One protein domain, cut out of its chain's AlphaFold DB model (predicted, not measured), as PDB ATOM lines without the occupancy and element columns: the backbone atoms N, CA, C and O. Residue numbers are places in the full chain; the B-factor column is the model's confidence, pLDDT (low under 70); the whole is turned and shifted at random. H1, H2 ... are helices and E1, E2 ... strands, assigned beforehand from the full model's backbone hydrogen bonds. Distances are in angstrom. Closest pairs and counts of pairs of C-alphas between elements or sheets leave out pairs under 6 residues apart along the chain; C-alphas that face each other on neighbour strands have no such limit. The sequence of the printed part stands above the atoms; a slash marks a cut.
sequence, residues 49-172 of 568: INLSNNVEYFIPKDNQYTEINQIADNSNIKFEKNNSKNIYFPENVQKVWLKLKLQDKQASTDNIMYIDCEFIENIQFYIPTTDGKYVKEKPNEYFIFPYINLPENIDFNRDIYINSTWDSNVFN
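What this domain is: This is residues 49 to 172 of the 568 residues of the protein "Diguanylate cyclase (GGDEF)-like protein" of Clostridium beijerinckii (UniProt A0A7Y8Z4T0). There is little regular structure: a twisted antiparallel wall of five strands, E1 E2 E7 E4 E5, with E3 and E6 paired partly over one face and helix H1 grazing the wall. The 124 printed residues, 43 in named elements, run E1, H1, E2 to E7, mostly strand. The whole is compact, radius of gyration of the C-alphas 13.9 A, spanning 36 by 35 by 25 A.

How they stand to each other: Start at E1, residues 56 to 58; N 56 and O 99 of E2, 93 to 100, are 2.9 A apart. Next come E7, 160 to 166, and E4, 120 to 128, with N 124 and O 163 at 2.8 A. E5, 134 to 137, makes a hairpin with E4. E3, 111 to 115, neighbours E6, 147 to 149, with N 113 and O 148 at 3.1 A. H1, 69 to 72, only grazes the five-strand sheet.

Where its parts are: Find C-alpha 56 at (17.714, -61.370, 456.633); E7 ends at C-alpha 166, (18.242, -47.073, 461.511). E4 runs 22.5 A.

The domain as a whole: The printed part has no cut; the H1 to E2 link is long; 20 residues have pLDDT under 70, among them residues 104 to 110.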
ATOM      1  N   ILE A  49       0.584 -60.925 460.737       80.62
ATOM      2  CA  ILE A  49       1.709 -61.842 460.587       80.62
ATOM      3  C   ILE A  49       2.982 -61.072 460.931       80.62
ATOM      4  O   ILE A  49       3.287 -60.057 460.304       80.62
ATOM      5  N   ASN A  50       3.730 -61.551 461.927       83.44
ATOM      6  CA  ASN A  50       5.055 -61.013 462.220       83.44
ATOM      7  C   ASN A  50       6.074 -61.606 461.234       83.44
ATOM      8  O   ASN A  50       6.345 -62.807 461.255       83.44
ATOM      9  N   LEU A  51       6.615 -60.757 460.359       86.31
ATOM     10  CA  LEU A  51       7.579 -61.138 459.327       86.31
ATOM     11  C   LEU A  51       9.023 -61.135 459.843       86.31
ATOM     12  O   LEU A  51       9.895 -61.701 459.189       86.31
ATOM     13  N   SER A  52       9.272 -60.563 461.024       85.88
ATOM     14  CA  SER A  52      10.606 -60.315 461.593       85.88
ATOM     15  C   SER A  52      11.491 -61.561 461.676       85.88
ATOM     16  O   SER A  52      12.686 -61.477 461.405       85.88
ATOM     17  N   ASN A  53      10.920 -62.733 461.974       80.38
ATOM     18  CA  ASN A  53      11.663 -64.001 462.091       80.38
ATOM     19  C   ASN A  53      12.237 -64.512 460.757       80.38
ATOM     20  O   ASN A  53      13.107 -65.382 460.744       80.38
ATOM     21  N   ASN A  54      11.706 -64.022 459.636       82.44
ATOM     22  CA  ASN A  54      12.092 -64.433 458.288       82.44
ATOM     23  C   ASN A  54      12.882 -63.340 457.558       82.44
ATOM     24  O   ASN A  54      13.108 -63.456 456.355       82.44
ATOM     25  N   VAL A  55      13.269 -62.278 458.269       89.00
ATOM     26  CA  VAL A  55      14.085 -61.201 457.719       89.00
ATOM     27  C   VAL A  55      15.556 -61.596 457.783       89.00
ATOM     28  O   VAL A  55      16.055 -62.078 458.801       89.00
ATOM     29  N   GLU A  56      16.259 -61.366 456.687       90.62
ATOM     30  CA  GLU A  56      17.714 -61.370 456.633       90.62
ATOM     31  C   GLU A  56      18.196 -59.922 456.488       90.62
ATOM     32  O   GLU A  56      17.499 -59.090 455.908       90.62
ATOM     33  N   TYR A  57      19.368 -59.585 457.014       89.31
ATOM     34  CA  TYR A  57      19.893 -58.224 456.971       89.31
ATOM     35  C   TYR A  57      21.338 -58.176 456.479       89.31
ATOM     36  O   TYR A  57      22.101 -59.132 456.605       89.31
ATOM     37  N   PHE A  58      21.713 -57.044 455.895       87.25
ATOM     38  CA  PHE A  58      23.054 -56.764 455.408       87.25
ATOM     39  C   PHE A  58      23.439 -55.322 455.740       87.25
ATOM     40  O   PHE A  58      22.712 -54.378 455.419       87.25
ATOM     41  N   ILE A  59      24.606 -55.163 456.366       84.94
ATOM     42  CA  ILE A  59      25.172 -53.867 456.741       84.94
ATOM     43  C   ILE A  59      26.347 -53.562 455.795       84.94
ATOM     44  O   ILE A  59      27.409 -54.179 455.925       84.94
ATOM     45  N   PRO A  60      26.186 -52.657 454.811       81.50
ATOM     46  CA  PRO A  60      27.264 -52.280 453.906       81.50
ATOM     47  C   PRO A  60      28.392 -51.531 454.632       81.50
ATOM     48  O   PRO A  60      28.144 -50.682 455.485       81.50
ATOM     49  N   LYS A  61      29.644 -51.795 454.236       76.81
ATOM     50  CA  LYS A  61      30.812 -50.998 454.649       76.81
ATOM     51  C   LYS A  61      30.938 -49.753 453.759       76.81
ATOM     52  O   LYS A  61      30.765 -49.854 452.545       76.81
ATOM     53  N   ASP A  62      31.234 -48.596 454.354       65.94
ATOM     54  CA  ASP A  62      31.576 -47.335 453.670       65.94
ATOM     55  C   ASP A  62      30.573 -46.858 452.594       65.94
ATOM     56  O   ASP A  62      30.959 -46.474 451.491       65.94
ATOM     57  N   ASN A  63      29.267 -46.879 452.896       65.19
ATOM     58  CA  ASN A  63      28.190 -46.405 452.003       65.19
ATOM     59  C   ASN A  63      28.123 -47.074 450.612       65.19
ATOM     60  O   ASN A  63      27.445 -46.576 449.708       65.19
ATOM     61  N   GLN A  64      28.770 -48.229 450.437       64.25
ATOM     62  CA  GLN A  64      28.642 -49.039 449.226       64.25
ATOM     63  C   GLN A  64      27.206 -49.573 449.064       64.25
ATOM     64  O   GLN A  64      26.449 -49.675 450.031       64.25
ATOM     65  N   TYR A  65      26.835 -49.934 447.831       70.12
ATOM     66  CA  TYR A  65      25.521 -50.495 447.486       70.12
ATOM     67  C   TYR A  65      24.360 -49.510 447.740       70.12
ATOM     68  O   TYR A  65      23.613 -49.582 448.726       70.12
ATOM     69  N   THR A  66      24.241 -48.513 446.857       69.06
ATOM     70  CA  THR A  66      23.213 -47.455 446.928       69.06
ATOM     71  C   THR A  66      21.961 -47.767 446.127       69.06
ATOM     72  O   THR A  66      20.887 -47.291 446.493       69.06
ATOM     73  N   GLU A  67      22.084 -48.598 445.098       77.62
ATOM     74  CA  GLU A  67      20.983 -48.988 444.227       77.62
ATOM     75  C   GLU A  67      20.607 -50.456 444.411       77.62
ATOM     76  O   GLU A  67      21.465 -51.314 444.614       77.62
ATOM     77  N   ILE A  68      19.314 -50.753 444.261       81.62
ATOM     78  CA  ILE A  68      18.770 -52.107 444.412       81.62
ATOM     79  C   ILE A  68      19.420 -53.120 443.458       81.62
ATOM     80  O   ILE A  68      19.710 -54.241 443.864       81.62
ATOM     81  N   ASN A  69      19.739 -52.717 442.224       77.75
ATOM     82  CA  ASN A  69      20.346 -53.595 441.215       77.75
ATOM     83  C   ASN A  69      21.750 -54.077 441.622       77.75
ATOM     84  O   ASN A  69      22.176 -55.157 441.231       77.75
ATOM     85  N   GLN A  70      22.466 -53.307 442.449       80.25
ATOM     86  CA  GLN A  70      23.791 -53.687 442.950       80.25
ATOM     87  C   GLN A  70      23.718 -54.775 444.035       80.25
ATOM     88  O   GLN A  70      24.748 -55.352 444.392       80.25
ATOM     89  N   ILE A  71      22.518 -55.025 444.570       83.31
ATOM     90  CA  ILE A  71      22.264 -55.946 445.679       83.31
ATOM     91  C   ILE A  71      21.489 -57.167 445.207       83.31
ATOM     92  O   ILE A  71      21.930 -58.286 445.447       83.31
ATOM     93  N   ALA A  72      20.367 -56.958 444.514       79.06
ATOM     94  CA  ALA A  72      19.465 -58.031 444.107       79.06
ATOM     95  C   ALA A  72      20.141 -59.065 443.186       79.06
ATOM     96  O   ALA A  72      19.839 -60.251 443.289       79.06
ATOM     97  N   ASP A  73      21.088 -58.628 442.347       72.38
ATOM     98  CA  ASP A  73      21.778 -59.482 441.370       72.38
ATOM     99  C   ASP A  73      23.174 -59.942 441.843       72.38
ATOM    100  O   ASP A  73      23.885 -60.655 441.129       72.38
ATOM    101  N   ASN A  74      23.599 -59.545 443.048       78.31
ATOM    102  CA  ASN A  74      24.958 -59.774 443.530       78.31
ATOM    103  C   ASN A  74      25.035 -60.968 444.491       78.31
ATOM    104  O   ASN A  74      24.863 -60.839 445.702       78.31
ATOM    105  N   SER A  75      25.386 -62.135 443.947       71.12
ATOM    106  CA  SER A  75      25.536 -63.386 444.705       71.12
ATOM    107  C   SER A  75      26.668 -63.383 445.743       71.12
ATOM    108  O   SER A  75      26.732 -64.290 446.573       71.12
ATOM    109  N   ASN A  76      27.554 -62.379 445.730       75.50
ATOM    110  CA  ASN A  76      28.648 -62.265 446.697       75.50
ATOM    111  C   ASN A  76      28.224 -61.613 448.023       75.50
ATOM    112  O   ASN A  76      28.973 -61.692 449.000       75.50
ATOM    113  N   ILE A  77      27.051 -60.970 448.082       82.31
ATOM    114  CA  ILE A  77      26.537 -60.363 449.314       82.31
ATOM    115  C   ILE A  77      25.927 -61.456 450.190       82.31
ATOM    116  O   ILE A  77      24.982 -62.140 449.797       82.31
ATOM    117  N   LYS A  78      26.461 -61.610 451.402       83.44
ATOM    118  CA  LYS A  78      25.911 -62.518 452.410       83.44
ATOM    119  C   LYS A  78      25.014 -61.737 453.357       83.44
ATOM    120  O   LYS A  78      25.499 -60.857 454.063       83.44
ATOM    121  N   PHE A  79      23.733 -62.080 453.361       86.75
ATOM    122  CA  PHE A  79      22.789 -61.601 454.360       86.75
ATOM    123  C   PHE A  79      22.862 -62.483 455.611       86.75
ATOM    124  O   PHE A  79      23.008 -63.706 455.521       86.75
ATOM    125  N   GLU A  80      22.770 -61.860 456.779       86.88
ATOM    126  CA  GLU A  80      22.687 -62.538 458.066       86.88
ATOM    127  C   GLU A  80      21.222 -62.756 458.439       86.88
ATOM    128  O   GLU A  80      20.390 -61.860 458.309       86.88
ATOM    129  N   LYS A  81      20.884 -63.961 458.897       86.44
ATOM    130  CA  LYS A  81      19.508 -64.287 459.270       86.44
ATOM    131  C   LYS A  81      19.173 -63.705 460.642       86.44
ATOM    132  O   LYS A  81      19.917 -63.920 461.600       86.44
ATOM    133  N   ASN A  82      18.022 -63.045 460.756       85.38
ATOM    134  CA  ASN A  82      17.485 -62.673 462.055       85.38
ATOM    135  C   ASN A  82      17.024 -63.930 462.813       85.38
ATOM    136  O   ASN A  82      16.146 -64.660 462.353       85.38
ATOM    137  N   ASN A  83      17.620 -64.186 463.977       78.31
ATOM    138  CA  ASN A  83      17.301 -65.350 464.812       78.31
ATOM    139  C   ASN A  83      16.427 -64.993 466.029       78.31
ATOM    140  O   ASN A  83      16.069 -65.883 466.803       78.31
ATOM    141  N   SER A  84      16.088 -63.715 466.216       80.06
ATOM    142  CA  SER A  84      15.233 -63.228 467.304       80.06
ATOM    143  C   SER A  84      13.804 -62.944 466.842       80.06
ATOM    144  O   SER A  84      13.536 -62.753 465.659       80.06
ATOM    145  N   LYS A  85      12.874 -62.887 467.809       80.12
ATOM    146  CA  LYS A  85      11.461 -62.536 467.571       80.12
ATOM    147  C   LYS A  85      11.266 -61.121 467.019       80.12
ATOM    148  O   LYS A  85      10.312 -60.868 466.288       80.12
ATOM    149  N   ASN A  86      12.155 -60.216 467.411       85.56
ATOM    150  CA  ASN A  86      12.211 -58.828 466.974       85.56
ATOM    151  C   ASN A  86      13.486 -58.628 466.139       85.56
ATOM    152  O   ASN A  86      14.431 -59.411 466.270       85.56
ATOM    153  N   ILE A  87      13.526 -57.600 465.294       86.12
ATOM    154  CA  ILE A  87      14.756 -57.183 464.609       86.12
ATOM    155  C   ILE A  87      15.497 -56.238 465.556       86.12
ATOM    156  O   ILE A  87      14.901 -55.271 466.028       86.12
ATOM    157  N   TYR A  88      16.762 -56.538 465.860       84.12
ATOM    158  CA  TYR A  88      17.597 -55.751 466.769       84.12
ATOM    159  C   TYR A  88      18.950 -55.413 466.142       84.12
ATOM    160  O   TYR A  88      19.643 -56.310 465.659       84.12
ATOM    161  N   PHE A  89      19.344 -54.143 466.222       80.38
ATOM    162  CA  PHE A  89      20.673 -53.663 465.855       80.38
ATOM    163  C   PHE A  89      21.347 -53.021 467.083       80.38
ATOM    164  O   PHE A  89      20.800 -52.072 467.642       80.38
ATOM    165  N   PRO A  90      22.506 -53.537 467.544       62.09
ATOM    166  CA  PRO A  90      23.158 -53.071 468.774       62.09
ATOM    167  C   PRO A  90      23.914 -51.741 468.641       62.09
ATOM    168  O   PRO A  90      24.258 -51.144 469.657       62.09
ATOM    169  N   GLU A  91      24.197 -51.291 467.419       65.19
ATOM    170  CA  GLU A  91      24.918 -50.047 467.130       65.19
ATOM    171  C   GLU A  91      24.064 -49.155 466.222       65.19
ATOM    172  O   GLU A  91      23.243 -49.669 465.463       65.19
ATOM    173  N   ASN A  92      24.276 -47.834 466.260       63.66
ATOM    174  CA  ASN A  92      23.656 -46.915 465.299       63.66
ATOM    175  C   ASN A  92      24.202 -47.225 463.904       63.66
ATOM    176  O   ASN A  92      25.297 -46.792 463.527       63.66
ATOM    177  N   VAL A  93      23.451 -48.016 463.141       64.38
ATOM    178  CA  VAL A  93      23.868 -48.432 461.810       64.38
ATOM    179  C   VAL A  93      23.411 -47.386 460.803       64.38
ATOM    180  O   VAL A  93      22.225 -47.250 460.508       64.38
ATOM    181  N   GLN A  94      24.382 -46.691 460.207       66.44
ATOM    182  CA  GLN A  94      24.108 -45.632 459.232       66.44
ATOM    183  C   GLN A  94      23.278 -46.111 458.037       66.44
ATOM    184  O   GLN A  94      22.562 -45.313 457.444       66.44
ATOM    185  N   LYS A  95      23.365 -47.389 457.654       79.06
ATOM    186  CA  LYS A  95      22.574 -47.949 456.559       79.06
ATOM    187  C   LYS A  95      22.423 -49.457 456.701       79.06
ATOM    188  O   LYS A  95      23.424 -50.151 456.845       79.06
ATOM    189  N   VAL A  96      21.199 -49.971 456.597       85.19
ATOM    190  CA  VAL A  96      20.926 -51.417 456.605       85.19
ATOM    191  C   VAL A  96      19.986 -51.776 455.466       85.19
ATOM    192  O   VAL A  96      18.977 -51.105 455.241       85.19
ATOM    193  N   TRP A  97      20.306 -52.881 454.801       88.25
ATOM    194  CA  TRP A  97      19.426 -53.552 453.859       88.25
ATOM    195  C   TRP A  97      18.771 -54.752 454.527       88.25
ATOM    196  O   TRP A  97      19.460 -55.664 454.971       88.25
ATOM    197  N   LEU A  98      17.445 -54.765 454.575       90.12
ATOM    198  CA  LEU A  98      16.656 -55.927 454.961       90.12
ATOM    199  C   LEU A  98      16.187 -56.648 453.705       90.12
ATOM    200  O   LEU A  98      15.823 -56.011 452.715       90.12
ATOM    201  N   LYS A  99      16.162 -57.970 453.772       91.00
ATOM    202  CA  LYS A  99      15.688 -58.877 452.740       91.00
ATOM    203  C   LYS A  99      14.634 -59.786 453.354       91.00
ATOM    204  O   LYS A  99      14.862 -60.387 454.402       91.00
ATOM    205  N   LEU A 100      13.481 -59.896 452.704       90.50
ATOM    206  CA  LEU A 100      12.437 -60.830 453.108       90.50
ATOM    207  C   LEU A 100      11.747 -61.456 451.901       90.50
ATOM    208  O   LEU A 100      11.652 -60.849 450.834       90.50
ATOM    209  N   LYS A 101      11.198 -62.652 452.104       85.38
ATOM    210  CA  LYS A 101      10.385 -63.347 451.107       85.38
ATOM    211  C   LYS A 101       8.953 -63.500 451.608       85.38
ATOM    212  O   LYS A 101       8.729 -64.103 452.657       85.38
ATOM    213  N   LEU A 102       7.996 -62.952 450.860       83.06
ATOM    214  CA  LEU A 102       6.566 -63.138 451.123       83.06
ATOM    215  C   LEU A 102       6.077 -64.457 450.519       83.06
ATOM    216  O   LEU A 102       6.551 -64.882 449.468       83.06
ATOM    217  N   GLN A 103       5.122 -65.106 451.181       77.00
ATOM    218  CA  GLN A 103       4.471 -66.318 450.670       77.00
ATOM    219  C   GLN A 103       3.150 -65.971 449.961       77.00
ATOM    220  O   GLN A 103       2.434 -65.091 450.426       77.00
ATOM    221  N   ASP A 104       2.769 -66.724 448.919       62.88
ATOM    222  CA  ASP A 104       1.539 -66.502 448.120       62.88
ATOM    223  C   ASP A 104       0.258 -66.337 448.963       62.88
ATOM    224  O   ASP A 104      -0.614 -65.533 448.653       62.88
ATOM    225  N   LYS A 105       0.136 -67.068 450.079       60.84
ATOM    226  CA  LYS A 105      -1.042 -66.994 450.971       60.84
ATOM    227  C   LYS A 105      -1.137 -65.691 451.776       60.84
ATOM    228  O   LYS A 105      -2.145 -65.459 452.432       60.84
ATOM    229  N   GLN A 106      -0.081 -64.883 451.775       61.09
ATOM    230  CA  GLN A 106       0.045 -63.663 452.571       61.09
ATOM    231  C   GLN A 106      -0.292 -62.407 451.759       61.09
ATOM    232  O   GLN A 106      -0.278 -61.310 452.307       61.09
ATOM    233  N   ALA A 107      -0.626 -62.541 450.475       56.62
ATOM    234  CA  ALA A 107      -0.896 -61.418 449.592       56.62
ATOM    235  C   ALA A 107      -2.366 -61.360 449.175       56.62
ATOM    236  O   ALA A 107      -2.751 -61.789 448.091       56.62
ATOM    237  N   SER A 108      -3.202 -60.807 450.052       62.75
ATOM    238  CA  SER A 108      -4.409 -60.123 449.590       62.75
ATOM    239  C   SER A 108      -4.065 -58.663 449.319       62.75
ATOM    240  O   SER A 108      -3.263 -58.082 450.047       62.75
ATOM    241  N   THR A 109      -4.703 -58.063 448.315       60.69
ATOM    242  CA  THR A 109      -4.628 -56.619 448.013       60.69
ATOM    243  C   THR A 109      -4.971 -55.738 449.214       60.69
ATOM    244  O   THR A 109      -4.522 -54.605 449.293       60.69
ATOM    245  N   ASP A 110      -5.712 -56.290 450.175       68.88
ATOM    246  CA  ASP A 110      -6.139 -55.627 451.408       68.88
ATOM    247  C   ASP A 110      -5.123 -55.771 452.558       68.88
ATOM    248  O   ASP A 110      -5.509 -55.659 453.723       68.88
ATOM    249  N   ASN A 111      -3.868 -56.148 452.277       82.62
ATOM    250  CA  ASN A 111      -2.822 -56.273 453.292       82.62
ATOM    251  C   ASN A 111      -1.849 -55.088 453.245       82.62
ATOM    252  O   ASN A 111      -1.206 -54.813 452.230       82.62
ATOM    253  N   ILE A 112      -1.659 -54.474 454.408       87.00
ATOM    254  CA  ILE A 112      -0.683 -53.427 454.686       87.00
ATOM    255  C   ILE A 112       0.532 -54.031 455.376       87.00
ATOM    256  O   ILE A 112       0.414 -54.769 456.362       87.00
ATOM    257  N   MET A 113       1.714 -53.647 454.899       89.06
ATOM    258  CA  MET A 113       2.972 -53.890 455.595       89.06
ATOM    259  C   MET A 113       3.377 -52.628 456.356       89.06
ATOM    260  O   MET A 113       3.373 -51.536 455.793       89.06
ATOM    261  N   TYR A 114       3.726 -52.763 457.634       89.44
ATOM    262  CA  TYR A 114       4.108 -51.636 458.484       89.44
ATOM    263  C   TYR A 114       5.235 -52.005 459.450       89.44
ATOM    264  O   TYR A 114       5.481 -53.184 459.718       89.44
ATOM    265  N   ILE A 115       5.927 -50.982 459.954       88.50
ATOM    266  CA  ILE A 115       7.043 -51.126 460.897       88.50
ATOM    267  C   ILE A 115       6.646 -50.480 462.225       88.50
ATOM    268  O   ILE A 115       6.340 -49.294 462.244       88.50
ATOM    269  N   ASP A 116       6.656 -51.222 463.333       85.12
ATOM    270  CA  ASP A 116       6.214 -50.731 464.654       85.12
ATOM    271  C   ASP A 116       7.278 -49.896 465.399       85.12
ATOM    272  O   ASP A 116       7.606 -50.130 466.564       85.12
ATOM    273  N   CYS A 117       7.817 -48.895 464.707       82.75
ATOM    274  CA  CYS A 117       8.807 -47.972 465.242       82.75
ATOM    275  C   CYS A 117       8.552 -46.540 464.759       82.75
ATOM    276  O   CYS A 117       8.310 -46.304 463.573       82.75
ATOM    277  N   GLU A 118       8.627 -45.577 465.681       76.19
ATOM    278  CA  GLU A 118       8.307 -44.168 465.421       76.19
ATOM    279  C   GLU A 118       9.499 -43.334 464.904       76.19
ATOM    280  O   GLU A 118       9.315 -42.198 464.448       76.19
ATOM    281  N   PHE A 119      10.720 -43.873 464.993       71.62
ATOM    282  CA  PHE A 119      11.986 -43.136 464.849       71.62
ATOM    283  C   PHE A 119      12.838 -43.605 463.668       71.62
ATOM    284  O   PHE A 119      14.058 -43.709 463.775       71.62
ATOM    285  N   ILE A 120      12.202 -43.908 462.537       71.69
ATOM    286  CA  ILE A 120      12.931 -44.330 461.342       71.69
ATOM    287  C   ILE A 120      12.865 -43.234 460.284       71.69
ATOM    288  O   ILE A 120      11.787 -42.769 459.901       71.69
ATOM    289  N   GLU A 121      14.039 -42.837 459.800       69.62
ATOM    290  CA  GLU A 121      14.194 -41.878 458.716       69.62
ATOM    291  C   GLU A 121      14.592 -42.579 457.416       69.62
ATOM    292  O   GLU A 121      15.287 -43.592 457.411       69.62
ATOM    293  N   ASN A 122      14.179 -42.004 456.285       75.38
ATOM    294  CA  ASN A 122      14.629 -42.408 454.950       75.38
ATOM    295  C   ASN A 122      14.346 -43.871 454.553       75.38
ATOM    296  O   ASN A 122      15.043 -44.406 453.685       75.38
ATOM    297  N   ILE A 123      13.294 -44.488 455.102       85.06
ATOM    298  CA  ILE A 123      12.867 -45.837 454.709       85.06
ATOM    299  C   ILE A 123      12.465 -45.859 453.233       85.06
ATOM    300  O   ILE A 123      11.684 -45.028 452.756       85.06
ATOM    301  N   GLN A 124      12.972 -46.852 452.509       88.38
ATOM    302  CA  GLN A 124      12.604 -47.133 451.127       88.38
ATOM    303  C   GLN A 124      12.323 -48.622 450.959       88.38
ATOM    304  O   GLN A 124      13.178 -49.456 451.266       88.38
ATOM    305  N   PHE A 125      11.145 -48.940 450.427       90.12
ATOM    306  CA  PHE A 125      10.749 -50.294 450.061       90.12
ATOM    307  C   PHE A 125      11.000 -50.521 448.572       90.12
ATOM    308  O   PHE A 125      10.672 -49.680 447.734       90.12
ATOM    309  N   TYR A 126      11.572 -51.675 448.247       91.06
ATOM    310  CA  TYR A 126      11.790 -52.151 446.888       91.06
ATOM    311  C   TYR A 126      11.016 -53.453 446.714       91.06
ATOM    312  O   TYR A 126      11.432 -54.511 447.195       91.06
ATOM    313  N   ILE A 127       9.872 -53.360 446.038       89.19
ATOM    314  CA  ILE A 127       8.914 -54.458 445.896       89.19
ATOM    315  C   ILE A 127       9.028 -55.031 444.477       89.19
ATOM    316  O   ILE A 127       8.916 -54.262 443.520       89.19
ATOM    317  N   PRO A 128       9.288 -56.339 444.306       89.44
ATOM    318  CA  PRO A 128       9.411 -56.940 442.987       89.44
ATOM    319  C   PRO A 128       8.037 -57.067 442.330       89.44
ATOM    320  O   PRO A 128       7.077 -57.503 442.965       89.44
ATOM    321  N   THR A 129       7.955 -56.725 441.050       86.50
ATOM    322  CA  THR A 129       6.736 -56.832 440.245       86.50
ATOM    323  C   THR A 129       6.866 -57.887 439.150       86.50
ATOM    324  O   THR A 129       7.969 -58.230 438.720       86.50
ATOM    325  N   THR A 130       5.732 -58.418 438.680       85.31
ATOM    326  CA  THR A 130       5.665 -59.497 437.671       85.31
ATOM    327  C   THR A 130       6.290 -59.143 436.316       85.31
ATOM    328  O   THR A 130       6.585 -60.033 435.524       85.31
ATOM    329  N   ASP A 131       6.547 -57.860 436.051       85.06
ATOM    330  CA  ASP A 131       7.288 -57.362 434.885       85.06
ATOM    331  C   ASP A 131       8.823 -57.482 435.033       85.06
ATOM    332  O   ASP A 131       9.571 -57.060 434.148       85.06
ATOM    333  N   GLY A 132       9.303 -58.048 436.144       80.75
ATOM    334  CA  GLY A 132      10.721 -58.254 436.421       80.75
ATOM    335  C   GLY A 132      11.442 -57.022 436.978       80.75
ATOM    336  O   GLY A 132      12.669 -57.060 437.113       80.75
ATOM    337  N   LYS A 133      10.728 -55.947 437.331       86.12
ATOM    338  CA  LYS A 133      11.307 -54.734 437.933       86.12
ATOM    339  C   LYS A 133      11.056 -54.660 439.440       86.12
ATOM    340  O   LYS A 133      10.323 -55.463 440.005       86.12
ATOM    341  N   TYR A 134      11.709 -53.696 440.088       87.75
ATOM    342  CA  TYR A 134      11.421 -53.297 441.464       87.75
ATOM    343  C   TYR A 134      10.699 -51.952 441.464       87.75
ATOM    344  O   TYR A 134      11.230 -50.965 440.947       87.75
ATOM    345  N   VAL A 135       9.519 -51.900 442.078       88.56
ATOM    346  CA  VAL A 135       8.827 -50.646 442.376       88.56
ATOM    347  C   VAL A 135       9.395 -50.080 443.668       88.56
ATOM    348  O   VAL A 135       9.523 -50.780 444.675       88.56
ATOM    349  N   LYS A 136       9.775 -48.804 443.614       89.56
ATOM    350  CA  LYS A 136      10.296 -48.062 444.756       89.56
ATOM    351  C   LYS A 136       9.149 -47.331 445.444       89.56
ATOM    352  O   LYS A 136       8.679 -46.325 444.922       89.56
ATOM    353  N   GLU A 137       8.768 -47.803 446.624       87.06
ATOM    354  CA  GLU A 137       7.713 -47.213 447.447       87.06
ATOM    355  C   GLU A 137       8.298 -46.535 448.689       87.06
ATOM    356  O   GLU A 137       9.213 -47.052 449.345       87.06
ATOM    357  N   LYS A 138       7.767 -45.356 449.019       86.38
ATOM    358  CA  LYS A 138       8.025 -44.697 450.305       86.38
ATOM    359  C   LYS A 138       6.850 -44.978 451.239       86.38
ATOM    360  O   LYS A 138       5.711 -44.907 450.780       86.38
ATOM    361  N   PRO A 139       7.091 -45.263 452.528       85.88
ATOM    362  CA  PRO A 139       5.995 -45.468 453.459       85.88
ATOM    363  C   PRO A 139       5.163 -44.201 453.642       85.88
ATOM    364  O   PRO A 139       5.684 -43.086 453.677       85.88
ATOM    365  N   ASN A 140       3.860 -44.402 453.793       85.69
ATOM    366  CA  ASN A 140       2.933 -43.401 454.282       85.69
ATOM    367  C   ASN A 140       3.176 -43.172 455.778       85.69
ATOM    368  O   ASN A 140       3.315 -44.120 456.551       85.69
ATOM    369  N   GLU A 141       3.161 -41.905 456.186       81.19
ATOM    370  CA  GLU A 141       3.477 -41.471 457.554       81.19
ATOM    371  C   GLU A 141       2.308 -40.705 458.198       81.19
ATOM    372  O   GLU A 141       2.498 -39.848 459.055       81.19
ATOM    373  N   TYR A 142       1.074 -40.994 457.764       81.31
ATOM    374  CA  TYR A 142      -0.149 -40.376 458.303       81.31
ATOM    375  C   TYR A 142      -0.563 -40.920 459.680       81.31
ATOM    376  O   TYR A 142      -1.433 -40.346 460.331       81.31
ATOM    377  N   PHE A 143       0.039 -42.027 460.110       85.31
ATOM    378  CA  PHE A 143      -0.198 -42.678 461.396       85.31
ATOM    379  C   PHE A 143       1.108 -42.800 462.186       85.31
ATOM    380  O   PHE A 143       2.176 -42.462 461.680       85.31
ATOM    381  N   ILE A 144       1.016 -43.273 463.434       83.88
ATOM    382  CA  ILE A 144       2.173 -43.416 464.331       83.88
ATOM    383  C   ILE A 144       3.229 -44.327 463.698       83.88
ATOM    384  O   ILE A 144       4.405 -43.971 463.681       83.88
ATOM    385  N   PHE A 145       2.804 -45.472 463.152       87.94
ATOM    386  CA  PHE A 145       3.715 -46.385 462.465       87.94
ATOM    387  C   PHE A 145       3.702 -46.184 460.947       87.94
ATOM    388  O   PHE A 145       2.617 -46.144 460.350       87.94
ATOM    389  N   PRO A 146       4.886 -46.102 460.310       88.25
ATOM    390  CA  PRO A 146       5.001 -46.017 458.862       88.25
ATOM    391  C   PRO A 146       4.514 -47.308 458.197       88.25
ATOM    392  O   PRO A 146       4.807 -48.414 458.664       88.25
ATOM    393  N   TYR A 147       3.792 -47.168 457.085       90.00
ATOM    394  CA  TYR A 147       3.179 -48.298 456.384       90.00
ATOM    395  C   TYR A 147       3.186 -48.147 454.863       90.00
ATOM    396  O   TYR A 147       3.228 -47.037 454.338       90.00
ATOM    397  N   ILE A 148       3.107 -49.263 454.146       90.38
ATOM    398  CA  ILE A 148       2.943 -49.317 452.692       90.38
ATOM    399  C   ILE A 148       1.750 -50.196 452.322       90.38
ATOM    400  O   ILE A 148       1.474 -51.208 452.972       90.38
ATOM    401  N   ASN A 149       1.079 -49.820 451.238       87.94
ATOM    402  CA  ASN A 149       0.119 -50.692 450.573       87.94
ATOM    403  C   ASN A 149       0.888 -51.582 449.598       87.94
ATOM    404  O   ASN A 149       1.778 -51.107 448.889       87.94
ATOM    405  N   LEU A 150       0.561 -52.870 449.571       84.25
ATOM    406  CA  LEU A 150       1.195 -53.801 448.648       84.25
ATOM    407  C   LEU A 150       0.647 -53.598 447.222       84.25
ATOM    408  O   LEU A 150      -0.572 -53.548 447.056       84.25
ATOM    409  N   PRO A 151       1.502 -53.474 446.186       82.56
ATOM    410  CA  PRO A 151       1.031 -53.385 444.808       82.56
ATOM    411  C   PRO A 151       0.314 -54.673 444.373       82.56
ATOM    412  O   PRO A 151       0.624 -55.765 444.842       82.56
ATOM    413  N   GLU A 152      -0.638 -54.570 443.442       80.12
ATOM    414  CA  GLU A 152      -1.435 -55.727 442.990       80.12
ATOM    415  C   GLU A 152      -0.612 -56.754 442.187       80.12
ATOM    416  O   GLU A 152      -0.968 -57.927 442.112       80.12
ATOM    417  N   ASN A 153       0.501 -56.328 441.582       84.38
ATOM    418  CA  ASN A 153       1.313 -57.107 440.648       84.38
ATOM    419  C   ASN A 153       2.647 -57.598 441.244       84.38
ATOM    420  O   ASN A 153       3.660 -57.593 440.542       84.38
ATOM    421  N   ILE A 154       2.667 -58.008 442.516       84.94
ATOM    422  CA  ILE A 154       3.879 -58.511 443.193       84.94
ATOM    423  C   ILE A 154       4.349 -59.846 442.602       84.94
ATOM    424  O   ILE A 154       3.549 -60.747 442.353       84.94
ATOM    425  N   ASP A 155       5.663 -59.997 442.428       84.38
ATOM    426  CA  ASP A 155       6.310 -61.276 442.112       84.38
ATOM    427  C   ASP A 155       6.811 -61.981 443.387       84.38
ATOM    428  O   ASP A 155       7.866 -61.647 443.930       84.38
ATOM    429  N   PHE A 156       6.076 -62.999 443.844       81.75
ATOM    430  CA  PHE A 156       6.383 -63.772 445.062       81.75
ATOM    431  C   PHE A 156       7.615 -64.676 444.956       81.75
ATOM    432  O   PHE A 156       8.103 -65.197 445.965       81.75
ATOM    433  N   ASN A 157       8.155 -64.885 443.752       83.38
ATOM    434  CA  ASN A 157       9.365 -65.685 443.596       83.38
ATOM    435  C   ASN A 157      10.624 -64.913 444.000       83.38
ATOM    436  O   ASN A 157      11.635 -65.541 444.339       83.38
ATOM    437  N   ARG A 158      10.545 -63.577 444.004       85.69
ATOM    438  CA  ARG A 158      11.645 -62.662 444.302       85.69
ATOM    439  C   ARG A 158      11.522 -62.070 445.700       85.69
ATOM    440  O   ARG A 158      10.443 -61.973 446.274       85.69
ATOM    441  N   ASP A 159      12.664 -61.665 446.239       89.50
ATOM    442  CA  ASP A 159      12.734 -61.072 447.569       89.50
ATOM    443  C   ASP A 159      12.374 -59.579 447.530       89.50
ATOM    444  O   ASP A 159      12.722 -58.872 446.577       89.50
ATOM    445  N   ILE A 160      11.711 -59.108 448.589       89.81
ATOM    446  CA  ILE A 160      11.515 -57.686 448.891       89.81
ATOM    447  C   ILE A 160      12.744 -57.182 449.633       89.81
ATOM    448  O   ILE A 160      13.245 -57.846 450.546       89.81
ATOM    449  N   TYR A 161      13.177 -55.975 449.276       90.56
ATOM    450  CA  TYR A 161      14.283 -55.303 449.941       90.56
ATOM    451  C   TYR A 161      13.813 -54.011 450.602       90.56
ATOM    452  O   TYR A 161      13.044 -53.246 450.022       90.56
ATOM    453  N   ILE A 162      14.297 -53.748 451.812       89.81
ATOM    454  CA  ILE A 162      14.034 -52.509 452.546       89.81
ATOM    455  C   ILE A 162      15.381 -51.873 452.856       89.81
ATOM    456  O   ILE A 162      16.264 -52.533 453.394       89.81
ATOM    457  N   ASN A 163      15.542 -50.600 452.520       87.69
ATOM    458  CA  ASN A 163      16.736 -49.830 452.848       87.69
ATOM    459  C   ASN A 163      16.352 -48.682 453.774       87.69
ATOM    460  O   ASN A 163      15.434 -47.928 453.450       87.69
ATOM    461  N   SER A 164      17.067 -48.531 454.884       82.81
ATOM    462  CA  SER A 164      16.889 -47.395 455.786       82.81
ATOM    463  C   SER A 164      18.167 -47.065 456.545       82.81
ATOM    464  O   SER A 164      19.053 -47.913 456.702       82.81
ATOM    465  N   THR A 165      18.230 -45.832 457.038       74.88
ATOM    466  CA  THR A 165      19.100 -45.436 458.148       74.88
ATOM    467  C   THR A 165      18.351 -45.763 459.439       74.88
ATOM    468  O   THR A 165      17.208 -45.324 459.600       74.88
ATOM    469  N   TRP A 166      18.923 -46.604 460.303       69.38
ATOM    470  CA  TRP A 166      18.242 -47.073 461.511       69.38
ATOM    471  C   TRP A 166      18.887 -46.444 462.735       69.38
ATOM    472  O   TRP A 166      19.986 -46.830 463.125       69.38
ATOM    473  N   ASP A 167      18.158 -45.520 463.354       61.78
ATOM    474  CA  ASP A 167      18.558 -44.908 464.624       61.78
ATOM    475  C   ASP A 167      17.817 -45.535 465.822       61.78
ATOM    476  O   ASP A 167      17.985 -45.118 466.968       61.78
ATOM    477  N   SER A 168      16.961 -46.526 465.563       65.44
ATOM    478  CA  SER A 168      16.256 -47.313 466.572       65.44
ATOM    479  C   SER A 168      16.876 -48.697 466.705       65.44
ATOM    480  O   SER A 168      17.061 -49.395 465.706       65.44
ATOM    481  N   ASN A 169      17.074 -49.137 467.942       73.00
ATOM    482  CA  ASN A 169      17.709 -50.419 468.205       73.00
ATOM    483  C   ASN A 169      16.785 -51.616 467.949       73.00
ATOM    484  O   ASN A 169      17.288 -52.657 467.552       73.00
ATOM    485  N   VAL A 170      15.463 -51.505 468.148       84.81
ATOM    486  CA  VAL A 170      14.513 -52.628 467.995       84.81
ATOM    487  C   VAL A 170      13.262 -52.215 467.229       84.81
ATOM    488  O   VAL A 170      12.703 -51.153 467.491       84.81
ATOM    489  N   PHE A 171      12.793 -53.086 466.334       87.31
ATOM    490  CA  PHE A 171      11.489 -52.982 465.676       87.31
ATOM    491  C   PHE A 171      11.008 -54.351 465.168       87.31
ATOM    492  O   PHE A 171      11.747 -55.339 465.138       87.31
ATOM    493  N   ASN A 172       9.756 -54.405 464.731       87.50
ATOM    494  CA  ASN A 172       9.127 -55.512 464.035       87.50
ATOM    495  C   ASN A 172       8.643 -55.073 462.657       87.50
ATOM    496  O   ASN A 172       8.117 -53.974 462.471       87.50
TER     497      ASN A 172